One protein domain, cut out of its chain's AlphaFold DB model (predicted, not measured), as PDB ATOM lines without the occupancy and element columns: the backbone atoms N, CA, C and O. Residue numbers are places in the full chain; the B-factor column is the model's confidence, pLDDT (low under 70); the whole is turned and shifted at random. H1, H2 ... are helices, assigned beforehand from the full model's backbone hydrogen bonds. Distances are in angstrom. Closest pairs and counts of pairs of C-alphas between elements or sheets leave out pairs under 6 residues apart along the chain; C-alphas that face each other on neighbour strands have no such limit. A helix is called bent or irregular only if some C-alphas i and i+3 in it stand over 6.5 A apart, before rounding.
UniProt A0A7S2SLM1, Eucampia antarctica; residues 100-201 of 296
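Overview. This is residues 100 to 201 of the 296 residues of a protein of Eucampia antarctica (UniProt A0A7S2SLM1). Two long helices, H1 and H4, lie side by side and run opposite ways along a rod. H2 crosses H1 steeply and reaches H4 with its last residues, while H3 lies near the end of H1 and the beginning of H4. The printed part has 102 residues with four named helices, in the order H1, H2, H3, H4, and no named strand, an all-helix class. It is only just compact, close to loose, with a radius of gyration of the C-alphas of 15.0 A and spans of 48 by 21 by 18 A.

Arrangement. Start at H1, residues 100 to 135, which has a kink of 63 degrees near residue 108 and is irregular, with C-alphas 129 and 132 7.7 A apart. It touches H4, residues 178 to 201, at a shallow tilt of 6 degrees, opposite ways; their closest C-alphas, Ile 111 and Leu 195, are 6.5 A apart. With residues 119 to 127 alone, H1 touches H2, residues 147 to 158, at a steep tilt of 60 degrees; the closest C-alphas, Ser 123 and Ser 150, are 5.1 A apart. H3, residues 163 to 173, forms a helical hairpin with H4, and they only just touch, with 3 pairs of C-alphas within 8 A; the closest are Val 167 and Trp 178, 6.3 A apart. Every O i to N i+4 pair is within hydrogen-bond range in H2 and H4, against 26 of 32 in H1 and 6 of 7 in H3.

Along the chain. Find C-alpha 100 at (-23.441, -43.614, 114.090); from there H1 runs 45.2 A to C-alpha 135. H2 is 16.0 A long and H3 16.3 A. H4 runs 34.1 A and ends at C-alpha 201, (-30.443, -42.286, 126.812).

Size, cuts and confidence. The C-alphas of Ala 100 and Asn 136, the two farthest apart, are 48.2 A apart. The printed part has no cut. The link from H1 to H2 is long, and no printed residue is under pLDDT 70.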
ATOM      1  N   ALA A 100     -22.968 -43.776 112.718       84.56
ATOM      2  CA  ALA A 100     -23.441 -43.614 114.090       84.56
ATOM      3  C   ALA A 100     -24.801 -42.898 114.144       84.56
ATOM      4  O   ALA A 100     -25.719 -43.391 114.805       84.56
ATOM      5  N   LEU A 101     -24.961 -41.796 113.400       85.88
ATOM      6  CA  LEU A 101     -26.238 -41.084 113.254       85.88
ATOM      7  C   LEU A 101     -27.297 -41.944 112.550       85.88
ATOM      8  O   LEU A 101     -28.445 -42.020 112.979       85.88
ATOM      9  N   GLY A 102     -26.919 -42.638 111.478       87.25
ATOM     10  CA  GLY A 102     -27.808 -43.533 110.742       87.25
ATOM     11  C   GLY A 102     -28.326 -44.671 111.615       87.25
ATOM     12  O   GLY A 102     -29.494 -45.035 111.529       87.25
ATOM     13  N   ASN A 103     -27.492 -45.175 112.522       85.25
ATOM     14  CA  ASN A 103     -27.877 -46.204 113.467       85.25
ATOM     15  C   ASN A 103     -28.822 -45.669 114.551       85.25
ATOM     16  O   ASN A 103     -29.604 -46.457 115.070       85.25
ATOM     17  N   THR A 104     -28.779 -44.388 114.947       85.00
ATOM     18  CA  THR A 104     -29.692 -43.808 115.965       85.00
ATOM     19  C   THR A 104     -31.074 -43.475 115.417       85.00
ATOM     20  O   THR A 104     -32.061 -43.658 116.131       85.00
ATOM     21  N   LEU A 105     -31.180 -43.091 114.143       86.06
ATOM     22  CA  LEU A 105     -32.456 -42.706 113.529       86.06
ATOM     23  C   LEU A 105     -33.577 -43.765 113.672       86.06
ATOM     24  O   LEU A 105     -34.667 -43.395 114.111       86.06
ATOM     25  N   PRO A 106     -33.367 -45.073 113.388       87.25
ATOM     26  CA  PRO A 106     -34.415 -46.087 113.521       87.25
ATOM     27  C   PRO A 106     -34.926 -46.263 114.950       87.25
ATOM     28  O   PRO A 106     -36.119 -46.490 115.144       87.25
ATOM     29  N   ARG A 107     -34.047 -46.125 115.954       81.88
ATOM     30  CA  ARG A 107     -34.417 -46.265 117.374       81.88
ATOM     31  C   ARG A 107     -35.386 -45.172 117.822       81.88
ATOM     32  O   ARG A 107     -36.183 -45.380 118.727       81.88
ATOM     33  N   MET A 108     -35.370 -44.039 117.127       88.19
ATOM     34  CA  MET A 108     -36.183 -42.866 117.433       88.19
ATOM     35  C   MET A 108     -37.330 -42.627 116.455       88.19
ATOM     36  O   MET A 108     -38.172 -41.757 116.693       88.19
ATOM     37  N   ALA A 109     -37.397 -43.412 115.377       90.38
ATOM     38  CA  ALA A 109     -38.366 -43.238 114.303       90.38
ATOM     39  C   ALA A 109     -39.816 -43.208 114.811       90.38
ATOM     40  O   ALA A 109     -40.624 -42.452 114.282       90.38
ATOM     41  N   GLY A 110     -40.142 -43.964 115.868       91.88
ATOM     42  CA  GLY A 110     -41.474 -43.957 116.480       91.88
ATOM     43  C   GLY A 110     -41.877 -42.592 117.054       91.88
ATOM     44  O   GLY A 110     -42.964 -42.096 116.757       91.88
ATOM     45  N   ILE A 111     -40.990 -41.950 117.822       91.75
ATOM     46  CA  ILE A 111     -41.241 -40.624 118.413       91.75
ATOM     47  C   ILE A 111     -41.272 -39.557 117.316       91.75
ATOM     48  O   ILE A 111     -42.165 -38.712 117.306       91.75
ATOM     49  N   THR A 112     -40.346 -39.618 116.353       92.38
ATOM     50  CA  THR A 112     -40.322 -38.698 115.206       92.38
ATOM     51  C   THR A 112     -41.590 -38.808 114.359       92.38
ATOM     52  O   THR A 112     -42.139 -37.791 113.931       92.38
ATOM     53  N   PHE A 113     -42.096 -40.023 114.141       94.81
ATOM     54  CA  PHE A 113     -43.346 -40.251 113.424       94.81
ATOM     55  C   PHE A 113     -44.546 -39.689 114.192       94.81
ATOM     56  O   PHE A 113     -45.379 -38.999 113.606       94.81
ATOM     57  N   LEU A 114     -44.603 -39.906 115.511       94.75
ATOM     58  CA  LEU A 114     -45.645 -39.338 116.366       94.75
ATOM     59  C   LEU A 114     -45.623 -37.801 116.352       94.75
ATOM     60  O   LEU A 114     -46.667 -37.174 116.181       94.75
ATOM     61  N   LEU A 115     -44.441 -37.189 116.462       95.12
ATOM     62  CA  LEU A 115     -44.270 -35.738 116.349       95.12
ATOM     63  C   LEU A 115     -44.747 -35.224 114.982       95.12
ATOM     64  O   LEU A 115     -45.505 -34.259 114.917       95.12
ATOM     65  N   SER A 116     -44.373 -35.905 113.896       95.94
ATOM     66  CA  SER A 116     -44.801 -35.554 112.535       95.94
ATOM     67  C   SER A 116     -46.322 -35.637 112.369       95.94
ATOM     68  O   SER A 116     -46.926 -34.774 111.734       95.94
ATOM     69  N   LEU A 117     -46.961 -36.641 112.980       97.12
ATOM     70  CA  LEU A 117     -48.416 -36.788 112.984       97.12
ATOM     71  C   LEU A 117     -49.103 -35.645 113.743       97.12
ATOM     72  O   LEU A 117     -50.090 -35.099 113.254       97.12
ATOM     73  N   ILE A 118     -48.575 -35.250 114.906       96.06
ATOM     74  CA  ILE A 118     -49.095 -34.107 115.673       96.06
ATOM     75  C   ILE A 118     -48.988 -32.822 114.844       96.06
ATOM     76  O   ILE A 118     -49.981 -32.107 114.706       96.06
ATOM     77  N   ILE A 119     -47.827 -32.557 114.230       97.44
ATOM     78  CA  ILE A 119     -47.632 -31.402 113.336       97.44
ATOM     79  C   ILE A 119     -48.656 -31.428 112.205       97.44
ATOM     80  O   ILE A 119     -49.275 -30.404 111.927       97.44
ATOM     81  N   PHE A 120     -48.883 -32.584 111.582       98.00
ATOM     82  CA  PHE A 120     -49.859 -32.725 110.507       98.00
ATOM     83  C   PHE A 120     -51.290 -32.400 110.966       98.00
ATOM     84  O   PHE A 120     -51.963 -31.594 110.326       98.00
ATOM     85  N   ILE A 121     -51.743 -32.963 112.092       98.06
ATOM     86  CA  ILE A 121     -53.093 -32.724 112.631       98.06
ATOM     87  C   ILE A 121     -53.301 -31.236 112.943       98.06
ATOM     88  O   ILE A 121     -54.302 -30.650 112.526       98.06
ATOM     89  N   PHE A 122     -52.343 -30.606 113.626       97.81
ATOM     90  CA  PHE A 122     -52.420 -29.178 113.937       97.81
ATOM     91  C   PHE A 122     -52.324 -28.301 112.684       97.81
ATOM     92  O   PHE A 122     -53.041 -27.310 112.591       97.81
ATOM     93  N   SER A 123     -51.530 -28.688 111.683       98.06
ATOM     94  CA  SER A 123     -51.438 -27.965 110.406       98.06
ATOM     95  C   SER A 123     -52.764 -27.974 109.646       98.06
ATOM     96  O   SER A 123     -53.176 -26.944 109.109       98.06
ATOM     97  N   VAL A 124     -53.466 -29.112 109.624       98.00
ATOM     98  CA  VAL A 124     -54.817 -29.201 109.047       98.00
ATOM     99  C   VAL A 124     -55.781 -28.311 109.833       98.00
ATOM    100  O   VAL A 124     -56.482 -27.500 109.233       98.00
ATOM    101  N   MET A 125     -55.765 -28.385 111.167       97.62
ATOM    102  CA  MET A 125     -56.615 -27.551 112.022       97.62
ATOM    103  C   MET A 125     -56.374 -26.046 111.804       97.62
ATOM    104  O   MET A 125     -57.331 -25.288 111.646       97.62
ATOM    105  N   PHE A 126     -55.116 -25.601 111.760       97.50
ATOM    106  CA  PHE A 126     -54.773 -24.199 111.519       97.50
ATOM    107  C   PHE A 126     -55.187 -23.731 110.126       97.50
ATOM    108  O   PHE A 126     -55.712 -22.624 109.995       97.50
ATOM    109  N   THR A 127     -55.032 -24.586 109.110       97.06
ATOM    110  CA  THR A 127     -55.540 -24.303 107.762       97.06
ATOM    111  C   THR A 127     -57.047 -24.062 107.818       97.06
ATOM    112  O   THR A 127     -57.516 -23.016 107.395       97.06
ATOM    113  N   GLU A 128     -57.828 -24.958 108.418       96.06
ATOM    114  CA  GLU A 128     -59.287 -24.794 108.457       96.06
ATOM    115  C   GLU A 128     -59.735 -23.562 109.270       96.06
ATOM    116  O   GLU A 128     -60.701 -22.889 108.910       96.06
ATOM    117  N   PHE A 129     -59.025 -23.206 110.345       94.44
ATOM    118  CA  PHE A 129     -59.407 -22.079 111.207       94.44
ATOM    119  C   PHE A 129     -58.982 -20.702 110.684       94.44
ATOM    120  O   PHE A 129     -59.699 -19.709 110.908       94.44
ATOM    121  N   PHE A 130     -57.818 -20.627 110.033       95.12
ATOM    122  CA  PHE A 130     -57.141 -19.371 109.697       95.12
ATOM    123  C   PHE A 130     -56.936 -19.152 108.194       95.12
ATOM    124  O   PHE A 130     -56.530 -18.058 107.804       95.12
ATOM    125  N   ARG A 131     -57.303 -20.105 107.330       94.25
ATOM    126  CA  ARG A 131     -57.271 -19.923 105.869       94.25
ATOM    127  C   ARG A 131     -57.983 -18.666 105.373       94.25
ATOM    128  O   ARG A 131     -57.407 -18.011 104.511       94.25
ATOM    129  N   PRO A 132     -59.170 -18.273 105.885       92.19
ATOM    130  CA  PRO A 132     -59.803 -17.031 105.446       92.19
ATOM    131  C   PRO A 132     -58.931 -15.796 105.708       92.19
ATOM    132  O   PRO A 132     -58.840 -14.938 104.843       92.19
ATOM    133  N   LEU A 133     -58.228 -15.747 106.847       91.06
ATOM    134  CA  LEU A 133     -57.340 -14.630 107.198       91.06
ATOM    135  C   LEU A 133     -56.138 -14.575 106.246       91.06
ATOM    136  O   LEU A 133     -55.769 -13.513 105.762       91.06
ATOM    137  N   SER A 134     -55.550 -15.734 105.932       89.12
ATOM    138  CA  SER A 134     -54.415 -15.811 105.000       89.12
ATOM    139  C   SER A 134     -54.786 -15.519 103.542       89.12
ATOM    140  O   SER A 134     -53.896 -15.225 102.755       89.12
ATOM    141  N   MET A 135     -56.060 -15.649 103.158       88.19
ATOM    142  CA  MET A 135     -56.536 -15.389 101.788       88.19
ATOM    143  C   MET A 135     -57.001 -13.947 101.570       88.19
ATOM    144  O   MET A 135     -57.081 -13.510 100.427       88.19
ATOM    145  N   ASN A 136     -57.326 -13.231 102.646       89.19
ATOM    146  CA  ASN A 136     -57.804 -11.851 102.599       89.19
ATOM    147  C   ASN A 136     -56.677 -10.820 102.803       89.19
ATOM    148  O   ASN A 136     -56.975  -9.647 103.004       89.19
ATOM    149  N   ASP A 137     -55.409 -11.251 102.782       85.81
ATOM    150  CA  ASP A 137     -54.232 -10.430 103.102       85.81
ATOM    151  C   ASP A 137     -54.301  -9.766 104.497       85.81
ATOM    152  O   ASP A 137     -53.704  -8.718 104.737       85.81
ATOM    153  N   ASP A 138     -55.000 -10.402 105.452       87.56
ATOM    154  CA  ASP A 138     -55.092  -9.936 106.847       87.56
ATOM    155  C   ASP A 138     -53.809 -10.237 107.659       87.56
ATOM    156  O   ASP A 138     -53.678  -9.805 108.805       87.56
ATOM    157  N   LEU A 139     -52.881 -11.019 107.096       90.38
ATOM    158  CA  LEU A 139     -51.628 -11.466 107.717       90.38
ATOM    159  C   LEU A 139     -50.429 -11.013 106.877       90.38
ATOM    160  O   LEU A 139     -50.534 -10.938 105.653       90.38
ATOM    161  N   THR A 140     -49.270 -10.792 107.509       90.81
ATOM    162  CA  THR A 140     -48.047 -10.360 106.803       90.81
ATOM    163  C   THR A 140     -47.598 -11.385 105.758       90.81
ATOM    164  O   THR A 140     -47.120 -11.028 104.680       90.81
ATOM    165  N   TYR A 141     -47.766 -12.670 106.074       90.75
ATOM    166  CA  TYR A 141     -47.485 -13.782 105.177       90.75
ATOM    167  C   TYR A 141     -48.670 -14.756 105.146       90.75
ATOM    168  O   TYR A 141     -49.410 -14.874 106.126       90.75
ATOM    169  N   PRO A 142     -48.846 -15.518 104.051       93.00
ATOM    170  CA  PRO A 142     -49.940 -16.477 103.902       93.00
ATOM    171  C   PRO A 142     -49.684 -17.781 104.684       93.00
ATOM    172  O   PRO A 142     -49.734 -18.873 104.115       93.00
ATOM    173  N   TYR A 143     -49.418 -17.675 105.990       94.19
ATOM    174  CA  TYR A 143     -49.012 -18.777 106.870       94.19
ATOM    175  C   TYR A 143     -49.949 -19.992 106.801       94.19
ATOM    176  O   TYR A 143     -49.489 -21.129 106.812       94.19
ATOM    177  N   PHE A 144     -51.266 -19.763 106.695       96.19
ATOM    178  CA  PHE A 144     -52.291 -20.814 106.762       96.19
ATOM    179  C   PHE A 144     -53.170 -20.897 105.505       96.19
ATOM    180  O   PHE A 144     -54.274 -21.441 105.537       96.19
ATOM    181  N   ALA A 145     -52.703 -20.352 104.376       94.69
ATOM    182  CA  ALA A 145     -53.473 -20.306 103.128       94.69
ATOM    183  C   ALA A 145     -53.724 -21.703 102.526       94.69
ATOM    184  O   ALA A 145     -54.782 -21.984 101.948       94.69
ATOM    185  N   ARG A 146     -52.729 -22.580 102.644       95.50
ATOM    186  CA  ARG A 146     -52.723 -23.943 102.113       95.50
ATOM    187  C   ARG A 146     -52.040 -24.874 103.108       95.50
ATOM    188  O   ARG A 146     -51.249 -24.428 103.931       95.50
ATOM    189  N   LEU A 147     -52.299 -26.173 102.980       96.56
ATOM    190  CA  LEU A 147     -51.745 -27.179 103.886       96.56
ATOM    191  C   LEU A 147     -50.207 -27.196 103.901       96.56
ATOM    192  O   LEU A 147     -49.620 -27.368 104.959       96.56
ATOM    193  N   ASP A 148     -49.551 -27.001 102.758       96.69
ATOM    194  CA  ASP A 148     -48.091 -26.923 102.652       96.69
ATOM    195  C   ASP A 148     -47.508 -25.703 103.378       96.69
ATOM    196  O   ASP A 148     -46.507 -25.839 104.081       96.69
ATOM    197  N   ALA A 149     -48.166 -24.544 103.277       95.81
ATOM    198  CA  ALA A 149     -47.793 -23.358 104.049       95.81
ATOM    199  C   ALA A 149     -47.976 -23.608 105.555       95.81
ATOM    200  O   ALA A 149     -47.032 -23.428 106.320       95.81
ATOM    201  N   SER A 150     -49.128 -24.152 105.960       97.50
ATOM    202  CA  SER A 150     -49.417 -24.471 107.363       97.50
ATOM    203  C   SER A 150     -48.454 -25.503 107.947       97.50
ATOM    204  O   SER A 150     -48.095 -25.396 109.118       97.50
ATOM    205  N   LEU A 151     -48.030 -26.493 107.154       97.88
ATOM    206  CA  LEU A 151     -47.025 -27.484 107.546       97.88
ATOM    207  C   LEU A 151     -45.667 -26.826 107.786       97.88
ATOM    208  O   LEU A 151     -45.035 -27.103 108.805       97.88
ATOM    209  N   LEU A 152     -45.235 -25.932 106.891       97.19
ATOM    210  CA  LEU A 152     -43.984 -25.195 107.052       97.19
ATOM    211  C   LEU A 152     -44.038 -24.252 108.262       97.19
ATOM    212  O   LEU A 152     -43.114 -24.247 109.071       97.19
ATOM    213  N   THR A 153     -45.135 -23.513 108.436       96.94
ATOM    214  CA  THR A 153     -45.340 -22.644 109.601       96.94
ATOM    215  C   THR A 153     -45.397 -23.451 110.898       96.94
ATOM    216  O   THR A 153     -44.789 -23.062 111.889       96.94
ATOM    217  N   SER A 154     -46.065 -24.606 110.915       97.44
ATOM    218  CA  SER A 154     -46.106 -25.473 112.102       97.44
ATOM    219  C   SER A 154     -44.736 -26.075 112.414       97.44
ATOM    220  O   SER A 154     -44.358 -26.152 113.582       97.44
ATOM    221  N   PHE A 155     -43.956 -26.440 111.394       96.50
ATOM    222  CA  PHE A 155     -42.565 -26.860 111.564       96.50
ATOM    223  C   PHE A 155     -41.697 -25.738 112.158       96.50
ATOM    224  O   PHE A 155     -40.976 -25.978 113.122       96.50
ATOM    225  N   GLN A 156     -41.818 -24.507 111.655       96.62
ATOM    226  CA  GLN A 156     -41.127 -23.329 112.192       96.62
ATOM    227  C   GLN A 156     -41.514 -23.050 113.658       96.62
ATOM    228  O   GLN A 156     -40.663 -22.824 114.516       96.62
ATOM    229  N   MET A 157     -42.806 -23.130 113.982       95.25
ATOM    230  CA  MET A 157     -43.276 -22.948 115.356       95.25
ATOM    231  C   MET A 157     -42.796 -24.071 116.292       95.25
ATOM    232  O   MET A 157     -42.500 -23.799 117.453       95.25
ATOM    233  N   MET A 158     -42.673 -25.314 115.808       94.31
ATOM    234  CA  MET A 158     -42.096 -26.429 116.575       94.31
ATOM    235  C   MET A 158     -40.633 -26.155 116.951       94.31
ATOM    236  O   MET A 158     -40.220 -26.502 118.055       94.31
ATOM    237  N   THR A 159     -39.853 -25.512 116.077       94.38
ATOM    238  CA  THR A 159     -38.475 -25.093 116.393       94.38
ATOM    239  C   THR A 159     -38.417 -23.852 117.288       94.38
ATOM    240  O   THR A 159     -37.332 -23.322 117.514       94.38
ATOM    241  N   PHE A 160     -39.567 -23.387 117.792       93.25
ATOM    242  CA  PHE A 160     -39.749 -22.150 118.551       93.25
ATOM    243  C   PHE A 160     -39.315 -20.887 117.804       93.25
ATOM    244  O   PHE A 160     -39.121 -19.839 118.422       93.25
ATOM    245  N   ASP A 161     -39.211 -20.959 116.478       94.25
ATOM    246  CA  ASP A 161     -38.824 -19.813 115.675       94.25
ATOM    247  C   ASP A 161     -40.051 -18.960 115.350       94.25
ATOM    248  O   ASP A 161     -41.083 -19.452 114.895       94.25
ATOM    249  N   ASN A 162     -39.937 -17.671 115.643       92.38
ATOM    250  CA  ASN A 162     -40.932 -16.628 115.429       92.38
ATOM    251  C   ASN A 162     -42.409 -16.933 115.791       92.38
ATOM    252  O   ASN A 162     -43.336 -16.272 115.319       92.38
ATOM    253  N   TRP A 163     -42.668 -17.913 116.659       94.06
ATOM    254  CA  TRP A 163     -44.035 -18.348 116.962       94.06
ATOM    255  C   TRP A 163     -44.870 -17.226 117.597       94.06
ATOM    256  O   TRP A 163     -46.054 -17.089 117.310       94.06
ATOM    257  N   SER A 164     -44.261 -16.382 118.434       93.88
ATOM    258  CA  SER A 164     -44.998 -15.345 119.160       93.88
ATOM    259  C   SER A 164     -45.505 -14.208 118.264       93.88
ATOM    260  O   SER A 164     -46.573 -13.664 118.548       93.88
ATOM    261  N   GLU A 165     -44.793 -13.865 117.185       94.75
ATOM    262  CA  GLU A 165     -45.241 -12.844 116.226       94.75
ATOM    263  C   GLU A 165     -46.410 -13.375 115.400       94.75
ATOM    264  O   GLU A 165     -47.455 -12.729 115.346       94.75
ATOM    265  N   ILE A 166     -46.295 -14.606 114.887       94.94
ATOM    266  CA  ILE A 166     -47.359 -15.287 114.133       94.94
ATOM    267  C   ILE A 166     -48.656 -15.334 114.955       94.94
ATOM    268  O   ILE A 166     -49.728 -14.972 114.470       94.94
ATOM    269  N   VAL A 167     -48.571 -15.721 116.233       95.19
ATOM    270  CA  VAL A 167     -49.744 -15.771 117.120       95.19
ATOM    271  C   VAL A 167     -50.334 -14.383 117.350       95.19
ATOM    272  O   VAL A 167     -51.556 -14.240 117.354       95.19
ATOM    273  N   ARG A 168     -49.502 -13.354 117.543       94.75
ATOM    274  CA  ARG A 168     -49.967 -11.973 117.752       94.75
ATOM    275  C   ARG A 168     -50.664 -11.408 116.520       94.75
ATOM    276  O   ARG A 168     -51.699 -10.770 116.690       94.75
ATOM    277  N   GLU A 169     -50.156 -11.682 115.320       94.69
ATOM    278  CA  GLU A 169     -50.816 -11.296 114.068       94.69
ATOM    279  C   GLU A 169     -52.202 -11.937 113.956       94.69
ATOM    280  O   GLU A 169     -53.201 -11.244 113.764       94.69
ATOM    281  N   VAL A 170     -52.306 -13.249 114.191       95.12
ATOM    282  CA  VAL A 170     -53.605 -13.936 114.138       95.12
ATOM    283  C   VAL A 170     -54.542 -13.450 115.250       95.12
ATOM    284  O   VAL A 170     -55.740 -13.287 115.016       95.12
ATOM    285  N   MET A 171     -54.024 -13.170 116.451       95.31
ATOM    286  CA  MET A 171     -54.807 -12.628 117.569       95.31
ATOM    287  C   MET A 171     -55.355 -11.225 117.313       95.31
ATOM    288  O   MET A 171     -56.405 -10.894 117.867       95.31
ATOM    289  N   ALA A 172     -54.669 -10.420 116.495       94.19
ATOM    290  CA  ALA A 172     -55.131  -9.085 116.127       94.19
ATOM    291  C   ALA A 172     -56.489  -9.139 115.407       94.19
ATOM    292  O   ALA A 172     -57.292  -8.219 115.540       94.19
ATOM    293  N   VAL A 173     -56.772 -10.252 114.716       92.88
ATOM    294  CA  VAL A 173     -58.039 -10.503 114.015       92.88
ATOM    295  C   VAL A 173     -58.954 -11.454 114.802       92.88
ATOM    296  O   VAL A 173     -60.161 -11.228 114.900       92.88
ATOM    297  N   LYS A 174     -58.406 -12.526 115.390       93.00
ATOM    298  CA  LYS A 174     -59.137 -13.534 116.177       93.00
ATOM    299  C   LYS A 174     -58.553 -13.685 117.581       93.00
ATOM    300  O   LYS A 174     -57.680 -14.515 117.821       93.00
ATOM    301  N   SER A 175     -59.120 -12.977 118.555       93.50
ATOM    302  CA  SER A 175     -58.590 -12.925 119.928       93.50
ATOM    303  C   SER A 175     -58.537 -14.267 120.673       93.50
ATOM    304  O   SER A 175     -57.785 -14.387 121.629       93.50
ATOM    305  N   TRP A 176     -59.299 -15.291 120.268       94.31
ATOM    306  CA  TRP A 176     -59.262 -16.628 120.888       94.31
ATOM    307  C   TRP A 176     -58.134 -17.529 120.353       94.31
ATOM    308  O   TRP A 176     -57.904 -18.608 120.899       94.31
ATOM    309  N   ALA A 177     -57.429 -17.103 119.297       93.75
ATOM    310  CA  ALA A 177     -56.450 -17.922 118.588       93.75
ATOM    311  C   ALA A 177     -55.254 -18.351 119.453       93.75
ATOM    312  O   ALA A 177     -54.642 -19.371 119.158       93.75
ATOM    313  N   TRP A 178     -54.941 -17.642 120.543       94.12
ATOM    314  CA  TRP A 178     -53.830 -18.007 121.430       94.12
ATOM    315  C   TRP A 178     -53.932 -19.431 121.984       94.12
ATOM    316  O   TRP A 178     -52.905 -20.075 122.162       94.12
ATOM    317  N   MET A 179     -55.143 -19.943 122.229       94.75
ATOM    318  CA  MET A 179     -55.336 -21.263 122.838       94.75
ATOM    319  C   MET A 179     -54.760 -22.405 121.988       94.75
ATOM    320  O   MET A 179     -53.892 -23.120 122.490       94.75
ATOM    321  N   PRO A 180     -55.175 -22.600 120.718       95.50
ATOM    322  CA  PRO A 180     -54.634 -23.682 119.898       95.50
ATOM    323  C   PRO A 180     -53.136 -23.520 119.597       95.50
ATOM    324  O   PRO A 180     -52.440 -24.527 119.499       95.50
ATOM    325  N   PHE A 181     -52.615 -22.291 119.506       96.00
ATOM    326  CA  PHE A 181     -51.179 -22.064 119.314       96.00
ATOM    327  C   PHE A 181     -50.349 -22.391 120.555       96.00
ATOM    328  O   PHE A 181     -49.341 -23.082 120.447       96.00
ATOM    329  N   VAL A 182     -50.773 -21.948 121.741       95.62
ATOM    330  CA  VAL A 182     -50.090 -22.293 122.998       95.62
ATOM    331  C   VAL A 182     -50.155 -23.800 123.236       95.62
ATOM    332  O   VAL A 182     -49.142 -24.401 123.582       95.62
ATOM    333  N   ALA A 183     -51.308 -24.431 122.991       96.19
ATOM    334  CA  ALA A 183     -51.439 -25.883 123.081       96.19
ATOM    335  C   ALA A 183     -50.474 -26.602 122.126       96.19
ATOM    336  O   ALA A 183     -49.779 -27.521 122.554       96.19
ATOM    337  N   PHE A 184     -50.383 -26.156 120.868       96.88
ATOM    338  CA  PHE A 184     -49.429 -26.692 119.897       96.88
ATOM    339  C   PHE A 184     -47.991 -26.589 120.409       96.88
ATOM    340  O   PHE A 184     -47.329 -27.611 120.537       96.88
ATOM    341  N   VAL A 185     -47.546 -25.383 120.780       95.69
ATOM    342  CA  VAL A 185     -46.172 -25.114 121.232       95.69
ATOM    343  C   VAL A 185     -45.810 -25.926 122.479       95.69
ATOM    344  O   VAL A 185     -44.707 -26.464 122.556       95.69
ATOM    345  N   LEU A 186     -46.730 -26.069 123.441       95.88
ATOM    346  CA  LEU A 186     -46.506 -26.889 124.635       95.88
ATOM    347  C   LEU A 186     -46.387 -28.377 124.294       95.88
ATOM    348  O   LEU A 186     -45.453 -29.035 124.751       95.88
ATOM    349  N   ILE A 187     -47.303 -28.905 123.476       95.19
ATOM    350  CA  ILE A 187     -47.305 -30.320 123.084       95.19
ATOM    351  C   ILE A 187     -46.059 -30.645 122.256       95.19
ATOM    352  O   ILE A 187     -45.348 -31.602 122.563       95.19
ATOM    353  N   THR A 188     -45.757 -29.856 121.221       94.75
ATOM    354  CA  THR A 188     -44.587 -30.101 120.372       94.75
ATOM    355  C   THR A 188     -43.285 -29.848 121.113       94.75
ATOM    356  O   THR A 188     -42.342 -30.610 120.935       94.75
ATOM    357  N   GLY A 189     -43.235 -28.842 121.986       92.94
ATOM    358  CA  GLY A 189     -42.082 -28.578 122.841       92.94
ATOM    359  C   GLY A 189     -41.765 -29.751 123.761       92.94
ATOM    360  O   GLY A 189     -40.633 -30.232 123.792       92.94
ATOM    361  N   PHE A 190     -42.785 -30.274 124.447       92.88
ATOM    362  CA  PHE A 190     -42.653 -31.470 125.276       92.88
ATOM    363  C   PHE A 190     -42.167 -32.671 124.456       92.88
ATOM    364  O   PHE A 190     -41.220 -33.346 124.855       92.88
ATOM    365  N   MET A 191     -42.749 -32.900 123.276       92.88
ATOM    366  CA  MET A 191     -42.345 -33.980 122.370       92.88
ATOM    367  C   MET A 191     -40.894 -33.850 121.878       92.88
ATOM    368  O   MET A 191     -40.188 -34.853 121.798       92.88
ATOM    369  N   VAL A 192     -40.425 -32.637 121.571       91.38
ATOM    370  CA  VAL A 192     -39.028 -32.393 121.168       91.38
ATOM    371  C   VAL A 192     -38.073 -32.693 122.322       91.38
ATOM    372  O   VAL A 192     -37.055 -33.348 122.107       91.38
ATOM    373  N   VAL A 193     -38.410 -32.299 123.553       91.12
ATOM    374  CA  VAL A 193     -37.611 -32.657 124.737       91.12
ATOM    375  C   VAL A 193     -37.559 -34.178 124.925       91.12
ATOM    376  O   VAL A 193     -36.482 -34.716 125.166       91.12
ATOM    377  N   HIS A 194     -38.672 -34.894 124.721       88.38
ATOM    378  CA  HIS A 194     -38.696 -36.365 124.769       88.38
ATOM    379  C   HIS A 194     -37.819 -37.004 123.695       88.38
ATOM    380  O   HIS A 194     -37.166 -38.014 123.950       88.38
ATOM    381  N   LEU A 195     -37.774 -36.407 122.503       90.88
ATOM    382  CA  LEU A 195     -36.860 -36.829 121.451       90.88
ATOM    383  C   LEU A 195     -35.408 -36.641 121.915       90.88
ATOM    384  O   LEU A 195     -34.629 -37.582 121.840       90.88
ATOM    385  N   VAL A 196     -35.040 -35.482 122.461       89.12
ATOM    386  CA  VAL A 196     -33.673 -35.242 122.963       89.12
ATOM    387  C   VAL A 196     -33.293 -36.237 124.064       89.12
ATOM    388  O   VAL A 196     -32.218 -36.832 123.992       89.12
ATOM    389  N   ILE A 197     -34.183 -36.477 125.030       90.56
ATOM    390  CA  ILE A 197     -33.967 -37.463 126.100       90.56
ATOM    391  C   ILE A 197     -33.721 -38.849 125.502       90.56
ATOM    392  O   ILE A 197     -32.753 -39.504 125.872       90.56
ATOM    393  N   ALA A 198     -34.527 -39.275 124.529       88.44
ATOM    394  CA  ALA A 198     -34.341 -40.568 123.881       88.44
ATOM    395  C   ALA A 198     -32.984 -40.688 123.152       88.44
ATOM    396  O   ALA A 198     -32.374 -41.753 123.220       88.44
ATOM    397  N   VAL A 199     -32.465 -39.619 122.518       86.94
ATOM    398  CA  VAL A 199     -31.104 -39.630 121.927       86.94
ATOM    399  C   VAL A 199     -30.057 -39.814 123.021       86.94
ATOM    400  O   VAL A 199     -29.130 -40.604 122.867       86.94
ATOM    401  N   ILE A 200     -30.182 -39.051 124.109       88.31
ATOM    402  CA  ILE A 200     -29.200 -39.035 125.196       88.31
ATOM    403  C   ILE A 200     -29.175 -40.392 125.898       88.31
ATOM    404  O   ILE A 200     -28.100 -40.953 126.085       88.31
ATOM    405  N   CYS A 201     -30.340 -40.954 126.225       85.69
ATOM    406  CA  CYS A 201     -30.443 -42.286 126.812       85.69
ATOM    407  C   CYS A 201     -29.843 -43.357 125.895       85.69
ATOM    408  O   CYS A 201     -29.144 -44.236 126.383       85.69
TER     409      CYS A 201